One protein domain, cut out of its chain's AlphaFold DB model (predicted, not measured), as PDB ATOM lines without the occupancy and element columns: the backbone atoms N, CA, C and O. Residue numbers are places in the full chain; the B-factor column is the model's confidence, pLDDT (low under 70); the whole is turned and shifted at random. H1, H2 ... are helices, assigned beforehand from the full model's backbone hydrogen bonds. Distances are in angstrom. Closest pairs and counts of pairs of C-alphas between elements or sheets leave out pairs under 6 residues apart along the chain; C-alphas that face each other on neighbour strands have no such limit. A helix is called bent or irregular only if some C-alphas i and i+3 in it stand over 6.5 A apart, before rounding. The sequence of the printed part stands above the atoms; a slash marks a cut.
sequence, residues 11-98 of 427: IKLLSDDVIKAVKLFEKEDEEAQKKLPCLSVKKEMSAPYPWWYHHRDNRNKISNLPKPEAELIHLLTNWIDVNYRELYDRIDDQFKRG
ATOM      1  N   ILE A  11      52.050  15.961  -3.460       84.31
ATOM      2  CA  ILE A  11      51.438  17.125  -4.110       84.31
ATOM      3  C   ILE A  11      52.468  18.248  -4.142       84.31
ATOM      4  O   ILE A  11      53.033  18.635  -3.114       84.31
ATOM      5  N   LYS A  12      52.680  18.814  -5.330       83.88
ATOM      6  CA  LYS A  12      53.508  20.000  -5.538       83.88
ATOM      7  C   LYS A  12      52.670  21.101  -6.173       83.88
ATOM      8  O   LYS A  12      52.067  20.900  -7.223       83.88
ATOM      9  N   LEU A  13      52.651  22.268  -5.537       83.44
ATOM     10  CA  LEU A  13      51.955  23.442  -6.054       83.44
ATOM     11  C   LEU A  13      52.853  24.127  -7.091       83.44
ATOM     12  O   LEU A  13      53.988  24.483  -6.779       83.44
ATOM     13  N   LEU A  14      52.368  24.257  -8.328       83.12
ATOM     14  CA  LEU A  14      53.134  24.833  -9.445       83.12
ATOM     15  C   LEU A  14      52.601  26.190  -9.915       83.12
ATOM     16  O   LEU A  14      53.382  27.009 -10.383       83.12
ATOM     17  N   SER A  15      51.290  26.421  -9.810       87.44
ATOM     18  CA  SER A  15      50.657  27.673 -10.235       87.44
ATOM     19  C   SER A  15      50.746  28.736  -9.141       87.44
ATOM     20  O   SER A  15      50.398  28.460  -7.990       87.44
ATOM     21  N   ASP A  16      51.135  29.955  -9.518       86.12
ATOM     22  CA  ASP A  16      51.174  31.116  -8.622       86.12
ATOM     23  C   ASP A  16      49.799  31.423  -8.007       86.12
ATOM     24  O   ASP A  16      49.727  31.815  -6.839       86.12
ATOM     25  N   ASP A  17      48.709  31.163  -8.735       87.06
ATOM     26  CA  ASP A  17      47.342  31.371  -8.246       87.06
ATOM     27  C   ASP A  17      46.983  30.381  -7.132       87.06
ATOM     28  O   ASP A  17      46.426  30.765  -6.103       87.06
ATOM     29  N   VAL A  18      47.372  29.109  -7.281       83.62
ATOM     30  CA  VAL A  18      47.153  28.077  -6.250       83.62
ATOM     31  C   VAL A  18      48.035  28.350  -5.033       83.62
ATOM     32  O   VAL A  18      47.586  28.254  -3.893       83.62
ATOM     33  N   ILE A  19      49.284  28.753  -5.267       83.75
ATOM     34  CA  ILE A  19      50.226  29.181  -4.228       83.75
ATOM     35  C   ILE A  19      49.655  30.359  -3.430       83.75
ATOM     36  O   ILE A  19      49.736  30.376  -2.201       83.75
ATOM     37  N   LYS A  20      49.065  31.344  -4.112       85.19
ATOM     38  CA  LYS A  20      48.410  32.497  -3.490       85.19
ATOM     39  C   LYS A  20      47.183  32.070  -2.686       85.19
ATOM     40  O   LYS A  20      47.047  32.507  -1.545       85.19
ATOM     41  N   ALA A  21      46.339  31.203  -3.243       85.38
ATOM     42  CA  ALA A  21      45.152  30.689  -2.569       85.38
ATOM     43  C   ALA A  21      45.509  29.959  -1.264       85.38
ATOM     44  O   ALA A  21      44.911  30.229  -0.224       85.38
ATOM     45  N   VAL A  22      46.544  29.111  -1.284       80.88
ATOM     46  CA  VAL A  22      47.010  28.377  -0.094       80.88
ATOM     47  C   VAL A  22      47.544  29.329   0.973       80.88
ATOM     48  O   VAL A  22      47.165  29.204   2.132       80.88
ATOM     49  N   LYS A  23      48.330  30.346   0.597       80.69
ATOM     50  CA  LYS A  23      48.806  31.368   1.551       80.69
ATOM     51  C   LYS A  23      47.674  32.172   2.182       80.69
ATOM     52  O   LYS A  23      47.811  32.634   3.311       80.69
ATOM     53  N   LEU A  24      46.599  32.429   1.439       81.81
ATOM     54  CA  LEU A  24      45.431  33.124   1.977       81.81
ATOM     55  C   LEU A  24      44.661  32.222   2.940       81.81
ATOM     56  O   LEU A  24      44.324  32.672   4.028       81.81
ATOM     57  N   PHE A  25      44.479  30.948   2.592       79.12
ATOM     58  CA  PHE A  25      43.886  29.958   3.491       79.12
ATOM     59  C   PHE A  25      44.666  29.833   4.810       79.12
ATOM     60  O   PHE A  25      44.069  29.868   5.881       79.12
ATOM     61  N   GLU A  26      46.001  29.780   4.747       74.31
ATOM     62  CA  GLU A  26      46.858  29.782   5.941       74.31
ATOM     63  C   GLU A  26      46.673  31.033   6.808       74.31
ATOM     64  O   GLU A  26      46.769  30.952   8.026       74.31
ATOM     65  N   LYS A  27      46.450  32.203   6.196       74.12
ATOM     66  CA  LYS A  27      46.268  33.469   6.923       74.12
ATOM     67  C   LYS A  27      44.904  33.596   7.583       74.12
ATOM     68  O   LYS A  27      44.833  34.172   8.661       74.12
ATOM     69  N   GLU A  28      43.858  33.102   6.933       69.94
ATOM     70  CA  GLU A  28      42.487  33.134   7.456       69.94
ATOM     71  C   GLU A  28      42.299  32.200   8.655       69.94
ATOM     72  O   GLU A  28      41.459  32.440   9.521       69.94
ATOM     73  N   ASP A  29      43.086  31.130   8.732       65.19
ATOM     74  CA  ASP A  29      43.051  30.219   9.863       65.19
ATOM     75  C   ASP A  29      44.199  30.556  10.842       65.19
ATOM     76  O   ASP A  29      45.323  30.074  10.743       65.19
ATOM     77  N   GLU A  30      43.935  31.421  11.830       58.62
ATOM     78  CA  GLU A  30      44.924  31.761  12.875       58.62
ATOM     79  C   GLU A  30      45.437  30.519  13.634       58.62
ATOM     80  O   GLU A  30      46.570  30.501  14.130       58.62
ATOM     81  N   GLU A  31      44.624  29.456  13.713       55.72
ATOM     82  CA  GLU A  31      45.068  28.155  14.212       55.72
ATOM     83  C   GLU A  31      45.961  27.435  13.200       55.72
ATOM     84  O   GLU A  31      46.958  26.839  13.600       55.72
ATOM     85  N   ALA A  32      45.672  27.542  11.901       52.16
ATOM     86  CA  ALA A  32      46.528  27.016  10.841       52.16
ATOM     87  C   ALA A  32      47.942  27.597  10.896       52.16
ATOM     88  O   ALA A  32      48.903  26.840  10.842       52.16
ATOM     89  N   GLN A  33      48.101  28.905  11.106       53.38
ATOM     90  CA  GLN A  33      49.428  29.524  11.230       53.38
ATOM     91  C   GLN A  33      50.280  28.950  12.370       53.38
ATOM     92  O   GLN A  33      51.504  28.885  12.255       53.38
ATOM     93  N   LYS A  34      49.652  28.530  13.474       53.75
ATOM     94  CA  LYS A  34      50.345  27.898  14.609       53.75
ATOM     95  C   LYS A  34      50.556  26.395  14.403       53.75
ATOM     96  O   LYS A  34      51.484  25.841  14.988       53.75
ATOM     97  N   LYS A  35      49.693  25.749  13.606       53.00
ATOM     98  CA  LYS A  35      49.593  24.288  13.468       53.00
ATOM     99  C   LYS A  35      50.136  23.721  12.149       53.00
ATOM    100  O   LYS A  35      50.290  22.509  12.036       53.00
ATOM    101  N   LEU A  36      50.471  24.555  11.159       54.34
ATOM    102  CA  LEU A  36      50.914  24.127   9.824       54.34
ATOM    103  C   LEU A  36      52.368  24.528   9.517       54.34
ATOM    104  O   LEU A  36      52.619  25.404   8.697       54.34
ATOM    105  N   PRO A  37      53.373  23.824  10.065       50.59
ATOM    106  CA  PRO A  37      54.749  23.933   9.577       50.59
ATOM    107  C   PRO A  37      54.940  23.336   8.163       50.59
ATOM    108  O   PRO A  37      55.993  23.511   7.548       50.59
ATOM    109  N   CYS A  38      53.949  22.609   7.628       45.53
ATOM    110  CA  CYS A  38      54.071  21.807   6.403       45.53
ATOM    111  C   CYS A  38      53.637  22.506   5.109       45.53
ATOM    112  O   CYS A  38      54.144  22.144   4.049       45.53
ATOM    113  N   LEU A  39      52.762  23.515   5.161       53.25
ATOM    114  CA  LEU A  39      52.323  24.271   3.979       53.25
ATOM    115  C   LEU A  39      53.359  25.336   3.580       53.25
ATOM    116  O   LEU A  39      53.049  26.367   2.996       53.25
ATOM    117  N   SER A  40      54.647  25.050   3.807       55.81
ATOM    118  CA  SER A  40      55.717  25.749   3.105       55.81
ATOM    119  C   SER A  40      55.457  25.592   1.612       55.81
ATOM    120  O   SER A  40      55.799  24.575   1.026       55.81
ATOM    121  N   VAL A  41      54.878  26.617   0.992       56.06
ATOM    122  CA  VAL A  41      54.353  26.602  -0.382       56.06
ATOM    123  C   VAL A  41      55.417  26.269  -1.448       56.06
ATOM    124  O   VAL A  41      55.116  26.044  -2.614       56.06
ATOM    125  N   LYS A  42      56.688  26.202  -1.032       53.72
ATOM    126  CA  LYS A  42      57.854  25.799  -1.825       53.72
ATOM    127  C   LYS A  42      58.237  24.309  -1.695       53.72
ATOM    128  O   LYS A  42      59.082  23.855  -2.461       53.72
ATOM    129  N   LYS A  43      57.693  23.560  -0.728       66.12
ATOM    130  CA  LYS A  43      58.029  22.152  -0.443       66.12
ATOM    131  C   LYS A  43      56.939  21.206  -0.957       66.12
ATOM    132  O   LYS A  43      55.764  21.552  -1.004       66.12
ATOM    133  N   GLU A  44      57.353  20.003  -1.343       77.56
ATOM    134  CA  GLU A  44      56.449  18.904  -1.699       77.56
ATOM    135  C   GLU A  44      55.664  18.445  -0.465       77.56
ATOM    136  O   GLU A  44      56.257  18.102   0.561       77.56
ATOM    137  N   MET A  45      54.338  18.400  -0.570       77.94
ATOM    138  CA  MET A  45      53.477  17.800   0.445       77.94
ATOM    139  C   MET A  45      53.456  16.296   0.218       77.94
ATOM    140  O   MET A  45      53.036  15.851  -0.843       77.94
ATOM    141  N   SER A  46      53.919  15.511   1.184       78.81
ATOM    142  CA  SER A  46      53.939  14.051   1.041       78.81
ATOM    143  C   SER A  46      52.620  13.443   1.513       78.81
ATOM    144  O   SER A  46      52.067  13.863   2.535       78.81
ATOM    145  N   ALA A  47      52.127  12.457   0.765       79.62
ATOM    146  CA  ALA A  47      51.049  11.592   1.217       79.62
ATOM    147  C   ALA A  47      51.425  10.935   2.560       79.62
ATOM    148  O   ALA A  47      52.613  10.690   2.803       79.62
ATOM    149  N   PRO A  48      50.455  10.652   3.448       84.19
ATOM    150  CA  PRO A  48      48.995  10.710   3.246       84.19
ATOM    151  C   PRO A  48      48.312  12.007   3.747       84.19
ATOM    152  O   PRO A  48      47.165  11.996   4.191       84.19
ATOM    153  N   TYR A  49      49.017  13.142   3.688       86.56
ATOM    154  CA  TYR A  49      48.508  14.487   4.009       86.56
ATOM    155  C   TYR A  49      47.888  14.667   5.417       86.56
ATOM    156  O   TYR A  49      46.755  15.146   5.525       86.56
ATOM    157  N   PRO A  50      48.627  14.394   6.517       83.88
ATOM    158  CA  PRO A  50      48.126  14.601   7.887       83.88
ATOM    159  C   PRO A  50      47.587  16.009   8.155       83.88
ATOM    160  O   PRO A  50      46.610  16.196   8.875       83.88
ATOM    161  N   TRP A  51      48.187  17.005   7.509       81.94
ATOM    162  CA  TRP A  51      47.754  18.390   7.601       81.94
ATOM    163  C   TRP A  51      46.294  18.588   7.178       81.94
ATOM    164  O   TRP A  51      45.562  19.310   7.843       81.94
ATOM    165  N   TRP A  52      45.848  17.939   6.098       86.62
ATOM    166  CA  TRP A  52      44.470  18.081   5.641       86.62
ATOM    167  C   TRP A  52      43.536  17.256   6.514       86.62
ATOM    168  O   TRP A  52      42.473  17.745   6.883       86.62
ATOM    169  N   TYR A  53      43.970  16.061   6.931       88.94
ATOM    170  CA  TYR A  53      43.222  15.230   7.870       88.94
ATOM    171  C   TYR A  53      42.767  16.034   9.099       88.94
ATOM    172  O   TYR A  53      41.577  16.039   9.392       88.94
ATOM    173  N   HIS A  54      43.646  16.795   9.760       84.75
ATOM    174  CA  HIS A  54      43.256  17.599  10.933       84.75
ATOM    175  C   HIS A  54      42.447  18.869  10.617       84.75
ATOM    176  O   HIS A  54      41.803  19.410  11.512       84.75
ATOM    177  N   HIS A  55      42.453  19.349   9.370       80.06
ATOM    178  CA  HIS A  55      41.745  20.567   8.955       80.06
ATOM    179  C   HIS A  55      40.458  20.296   8.154       80.06
ATOM    180  O   HIS A  55      39.741  21.242   7.820       80.06
ATOM    181  N   ARG A  56      40.122  19.029   7.875       83.69
ATOM    182  CA  ARG A  56      38.993  18.627   7.011       83.69
ATOM    183  C   ARG A  56      37.621  19.119   7.478       83.69
ATOM    184  O   ARG A  56      36.723  19.262   6.646       83.69
ATOM    185  N   ASP A  57      37.472  19.391   8.774       76.75
ATOM    186  CA  ASP A  57      36.232  19.883   9.385       76.75
ATOM    187  C   ASP A  57      36.096  21.416   9.288       76.75
ATOM    188  O   ASP A  57      34.996  21.956   9.373       76.75
ATOM    189  N   ASN A  58      37.189  22.131   8.994       73.56
ATOM    190  CA  ASN A  58      37.227  23.594   8.869       73.56
ATOM    191  C   ASN A  58      36.909  24.094   7.443       73.56
ATOM    192  O   ASN A  58      37.294  25.202   7.066       73.56
ATOM    193  N   ARG A  59      36.201  23.308   6.618       73.62
ATOM    194  CA  ARG A  59      35.867  23.679   5.222       73.62
ATOM    195  C   ARG A  59      35.062  24.959   5.096       73.62
ATOM    196  O   ARG A  59      35.183  25.659   4.098       73.62
ATOM    197  N   ASN A  60      34.246  25.265   6.097       75.88
ATOM    198  CA  ASN A  60      33.495  26.513   6.157       75.88
ATOM    199  C   ASN A  60      34.410  27.748   6.081       75.88
ATOM    200  O   ASN A  60      33.998  28.765   5.533       75.88
ATOM    201  N   LYS A  61      35.665  27.655   6.546       76.31
ATOM    202  CA  LYS A  61      36.648  28.740   6.427       76.31
ATOM    203  C   LYS A  61      37.097  28.979   4.984       76.31
ATOM    204  O   LYS A  61      37.461  30.099   4.647       76.31
ATOM    205  N   ILE A  62      37.020  27.972   4.108       81.00
ATOM    206  CA  ILE A  62      37.335  28.133   2.677       81.00
ATOM    207  C   ILE A  62      36.349  29.115   2.030       81.00
ATOM    208  O   ILE A  62      36.734  29.898   1.168       81.00
ATOM    209  N   SER A  63      35.097  29.144   2.496       78.69
ATOM    210  CA  SER A  63      34.073  30.072   2.005       78.69
ATOM    211  C   SER A  63      34.354  31.544   2.334       78.69
ATOM    212  O   SER A  63      33.739  32.414   1.722       78.69
ATOM    213  N   ASN A  64      35.278  31.832   3.261       84.75
ATOM    214  CA  ASN A  64      35.704  33.200   3.580       84.75
ATOM    215  C   ASN A  64      36.723  33.750   2.569       84.75
ATOM    216  O   ASN A  64      36.949  34.958   2.516       84.75
ATOM    217  N   LEU A  65      37.338  32.882   1.761       85.38
ATOM    218  CA  LEU A  65      38.278  33.293   0.726       85.38
ATOM    219  C   LEU A  65      37.541  33.924  -0.465       85.38
ATOM    220  O   LEU A  65      36.380  33.596  -0.732       85.38
ATOM    221  N   PRO A  66      38.206  34.800  -1.243       89.75
ATOM    222  CA  PRO A  66      37.638  35.263  -2.499       89.75
ATOM    223  C   PRO A  66      37.349  34.069  -3.423       89.75
ATOM    224  O   PRO A  66      38.088  33.086  -3.432       89.75
ATOM    225  N   LYS A  67      36.255  34.149  -4.196       89.69
ATOM    226  CA  LYS A  67      35.725  33.011  -4.973       89.69
ATOM    227  C   LYS A  67      36.772  32.271  -5.825       89.69
ATOM    228  O   LYS A  67      36.794  31.047  -5.732       89.69
ATOM    229  N   PRO A  68      37.643  32.948  -6.604       89.25
ATOM    230  CA  PRO A  68      38.634  32.254  -7.427       89.25
ATOM    231  C   PRO A  68      39.600  31.409  -6.587       89.25
ATOM    232  O   PRO A  68      39.879  30.259  -6.908       89.25
ATOM    233  N   GLU A  69      40.086  31.952  -5.473       88.38
ATOM    234  CA  GLU A  69      40.982  31.249  -4.561       88.38
ATOM    235  C   GLU A  69      40.271  30.129  -3.787       88.38
ATOM    236  O   GLU A  69      40.844  29.052  -3.613       88.38
ATOM    237  N   ALA A  70      39.016  30.337  -3.377       88.44
ATOM    238  CA  ALA A  70      38.199  29.309  -2.732       88.44
ATOM    239  C   ALA A  70      37.999  28.085  -3.643       88.44
ATOM    240  O   ALA A  70      38.150  26.949  -3.192       88.44
ATOM    241  N   GLU A  71      37.719  28.299  -4.932       89.94
ATOM    242  CA  GLU A  71      37.570  27.228  -5.927       89.94
ATOM    243  C   GLU A  71      38.850  26.392  -6.073       89.94
ATOM    244  O   GLU A  71      38.781  25.162  -6.135       89.94
ATOM    245  N   LEU A  72      40.027  27.030  -6.050       89.19
ATOM    246  CA  LEU A  72      41.318  26.334  -6.121       89.19
ATOM    247  C   LEU A  72      41.596  25.486  -4.873       89.19
ATOM    248  O   LEU A  72      42.064  24.351  -4.992       89.19
ATOM    249  N   ILE A  73      41.287  26.003  -3.678       87.62
ATOM    250  CA  ILE A  73      41.417  25.231  -2.435       87.62
ATOM    251  C   ILE A  73      40.420  24.076  -2.412       87.62
ATOM    252  O   ILE A  73      40.796  22.963  -2.045       87.62
ATOM    253  N   HIS A  74      39.179  24.289  -2.857       89.69
ATOM    254  CA  HIS A  74      38.196  23.217  -2.987       89.69
ATOM    255  C   HIS A  74      38.654  22.129  -3.955       89.69
ATOM    256  O   HIS A  74      38.523  20.954  -3.636       89.69
ATOM    257  N   LEU A  75      39.237  22.485  -5.100       89.94
ATOM    258  CA  LEU A  75      39.756  21.506  -6.053       89.94
ATOM    259  C   LEU A  75      40.843  20.621  -5.422       89.94
ATOM    260  O   LEU A  75      40.780  19.397  -5.524       89.94
ATOM    261  N   LEU A  76      41.812  21.244  -4.745       88.19
ATOM    262  CA  LEU A  76      42.904  20.544  -4.066       88.19
ATOM    263  C   LEU A  76      42.381  19.620  -2.959       88.19
ATOM    264  O   LEU A  76      42.735  18.446  -2.897       88.19
ATOM    265  N   THR A  77      41.537  20.157  -2.082       88.81
ATOM    266  CA  THR A  77      41.054  19.450  -0.891       88.81
ATOM    267  C   THR A  77      40.063  18.342  -1.233       88.81
ATOM    268  O   THR A  77      40.199  17.237  -0.714       88.81
ATOM    269  N   ASN A  78      39.159  18.572  -2.191       90.56
ATOM    270  CA  ASN A  78      38.235  17.546  -2.675       90.56
ATOM    271  C   ASN A  78      38.979  16.360  -3.293       90.56
ATOM    272  O   ASN A  78      38.554  15.220  -3.120       90.56
ATOM    273  N   TRP A  79      40.087  16.604  -4.001       91.06
ATOM    274  CA  TRP A  79      40.907  15.513  -4.518       91.06
ATOM    275  C   TRP A  79      41.486  14.670  -3.376       91.06
ATOM    276  O   TRP A  79      41.368  13.447  -3.417       91.06
ATOM    277  N   ILE A  80      42.044  15.295  -2.332       90.31
ATOM    278  CA  ILE A  80      42.570  14.559  -1.171       90.31
ATOM    279  C   ILE A  80      41.445  13.744  -0.523       90.31
ATOM    280  O   ILE A  80      41.608  12.554  -0.281       90.31
ATOM    281  N   ASP A  81      40.277  14.347  -0.313       90.00
ATOM    282  CA  ASP A  81      39.148  13.659   0.309       90.00
ATOM    283  C   ASP A  81      38.681  12.443  -0.475       90.00
ATOM    284  O   ASP A  81      38.396  11.412   0.118       90.00
ATOM    285  N   VAL A  82      38.564  12.546  -1.799       91.56
ATOM    286  CA  VAL A  82      38.085  11.431  -2.624       91.56
ATOM    287  C   VAL A  82      39.065  10.260  -2.578       91.56
ATOM    288  O   VAL A  82      38.623   9.118  -2.497       91.56
ATOM    289  N   ASN A  83      40.372  10.531  -2.581       91.44
ATOM    290  CA  ASN A  83      41.394   9.484  -2.627       91.44
ATOM    291  C   ASN A  83      41.743   8.904  -1.245       91.44
ATOM    292  O   ASN A  83      42.151   7.751  -1.159       91.44
ATOM    293  N   TYR A  84      41.571   9.673  -0.165       91.44
ATOM    294  CA  TYR A  84      42.006   9.285   1.183       91.44
ATOM    295  C   TYR A  84      40.860   9.061   2.178       91.44
ATOM    296  O   TYR A  84      41.128   8.738   3.335       91.44
ATOM    297  N   ARG A  85      39.591   9.168   1.754       91.38
ATOM    298  CA  ARG A  85      38.414   8.981   2.627       91.38
ATOM    299  C   ARG A  85      38.470   7.694   3.439       91.38
ATOM    300  O   ARG A  85      38.382   7.747   4.656       91.38
ATOM    301  N   GLU A  86      38.652   6.552   2.778       92.50
ATOM    302  CA  GLU A  86      38.645   5.248   3.453       92.50
ATOM    303  C   GLU A  86      39.785   5.108   4.470       92.50
ATOM    304  O   GLU A  86      39.652   4.422   5.484       92.50
ATOM    305  N   LEU A  87      40.923   5.754   4.203       91.25
ATOM    306  CA  LEU A  87      42.028   5.813   5.150       91.25
ATOM    307  C   LEU A  87      41.651   6.684   6.353       91.25
ATOM    308  O   LEU A  87      41.813   6.251   7.489       91.25
ATOM    309  N   TYR A  88      41.135   7.889   6.113       93.94
ATOM    310  CA  TYR A  88      40.776   8.838   7.167       93.94
ATOM    311  C   TYR A  88      39.642   8.324   8.056       93.94
ATOM    312  O   TYR A  88      39.757   8.412   9.275       93.94
ATOM    313  N   ASP A  89      38.614   7.704   7.476       94.12
ATOM    314  CA  ASP A  89      37.498   7.108   8.218       94.12
ATOM    315  C   ASP A  89      37.981   5.972   9.137       94.12
ATOM    316  O   ASP A  89      37.538   5.845  10.282       94.12
ATOM    317  N   ARG A  90      38.940   5.166   8.667       93.94
ATOM    318  CA  ARG A  90      39.567   4.103   9.465       93.94
ATOM    319  C   ARG A  90      40.397   4.666  10.616       93.94
ATOM    320  O   ARG A  90      40.323   4.152  11.728       93.94
ATOM    321  N   ILE A  91      41.177   5.717  10.359       94.50
ATOM    322  CA  ILE A  91      41.970   6.399  11.391       94.50
ATOM    323  C   ILE A  91      41.046   7.016  12.447       94.50
ATOM    324  O   ILE A  91      41.306   6.895  13.643       94.50
ATOM    325  N   ASP A  92      39.939   7.627  12.024       94.62
ATOM    326  CA  ASP A  92      38.935   8.179  12.931       94.62
ATOM    327  C   ASP A  92      38.328   7.114  13.840       94.62
ATOM    328  O   ASP A  92      38.164   7.354  15.037       94.62
ATOM    329  N   ASP A  93      37.988   5.945  13.292       96.06
ATOM    330  CA  ASP A  93      37.502   4.810  14.077       96.06
ATOM    331  C   ASP A  93      38.544   4.347  15.108       96.06
ATOM    332  O   ASP A  93      38.229   4.209  16.293       96.06
ATOM    333  N   GLN A  94      39.800   4.192  14.686       95.81
ATOM    334  CA  GLN A  94      40.897   3.805  15.573       95.81
ATOM    335  C   GLN A  94      41.073   4.796  16.728       95.81
ATOM    336  O   GLN A  94      41.077   4.401  17.896       95.81
ATOM    337  N   PHE A  95      41.128   6.096  16.434       96.00
ATOM    338  CA  PHE A  95      41.276   7.124  17.462       96.00
ATOM    339  C   PHE A  95      40.057   7.211  18.382       96.00
ATOM    340  O   PHE A  95      40.230   7.395  19.586       96.00
ATOM    341  N   LYS A  96      38.835   7.010  17.873       95.81
ATOM    342  CA  LYS A  96      37.625   6.916  18.714       95.81
ATOM    343  C   LYS A  96      37.686   5.737  19.683       95.81
ATOM    344  O   LYS A  96      37.237   5.866  20.818       95.81
ATOM    345  N   ARG A  97      38.265   4.611  19.257       96.69
ATOM    346  CA  ARG A  97      38.507   3.432  20.102       96.69
ATOM    347  C   ARG A  97      39.738   3.566  21.008       96.69
ATOM    348  O   ARG A  97      39.972   2.686  21.830       96.69
ATOM    349  N   GLY A  98      40.512   4.646  20.883       96.25
ATOM    350  CA  GLY A  98      41.730   4.868  21.665       96.25
ATOM    351  C   GLY A  98      42.907   3.987  21.238       96.25
ATOM    352  O   GLY A  98      43.813   3.761  22.041       96.25
TER     353      GLY A  98
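This is residues 11 to 98 of the 427 residues of an uncharacterized protein of Trichoderma harzianum (UniProt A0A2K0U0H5). One long, sharply bent helix, H5, runs along the model: H1 crosses the early part of its first arm, H4 folds back beside that arm, and the second arm turns away, with residues 93 to 98 sticking out. H3 lies near the bend, while H2 sits at the end of H1, joined to H3 by a long link. The 88 printed residues hold five named helices, H1 to H5 in chain order, and no named strand; the class is all helix. The whole is compact, with a radius of gyration of the C-alphas of 13.2 A, but elongated, spanning 40 by 23 by 23 A.

By its hydrogen bonds H5, residues 67 to 96, was assigned as one helix, but it is bent: C-alphas 83 and 86 are 7.9 A apart, and its arms H5a, residues 67 to 83, and H5b, residues 86 to 96, stand about perpendicular at 80 degrees. With residues 69 to 73 alone, H5a touches H1, residues 16 to 28, about perpendicular at 89 degrees; the closest C-alphas, of Ala 21 and Glu 69, are 4.7 A apart. H4, residues 59 to 64, forms a helical hairpin with H5a, at a shallow tilt of 11 degrees, opposite ways; their closest C-alphas, of Ile 62 and Ala 70, are 5.6 A apart. H3, residues 50 to 55, is close to but not clearly touching H5b; their closest C-alphas, of Tyr 53 and Tyr 88, are 6.9 A apart. H2, residues 30 to 35, and H1 only just touch, only at the corner, with 3 pairs of C-alphas within 8 A, the closest being Glu 26 and Ala 32 at 5.6 A. Every O i to N i+4 pair is within hydrogen-bond range in H1, H3, H5a and H5b; H2 has 1 of 2, and H4 0 of 2 but 3 of 3 O i to N i+3 pairs.

H1 measures 18.4 A, H5a 24.3 A and H5b 15.4 A from first to last C-alpha. C-alpha 16 of H1 is at (51.174, 31.116, -8.622), and C-alpha 96 of H5b at (37.625, 6.916, 18.714).

The farthest C-alphas, of Asp 16 and Arg 97, are 41.9 A apart. The printed part has no cut. Only the link from H2 to H3 is long. Residues 28 to 43 have pLDDT under 70.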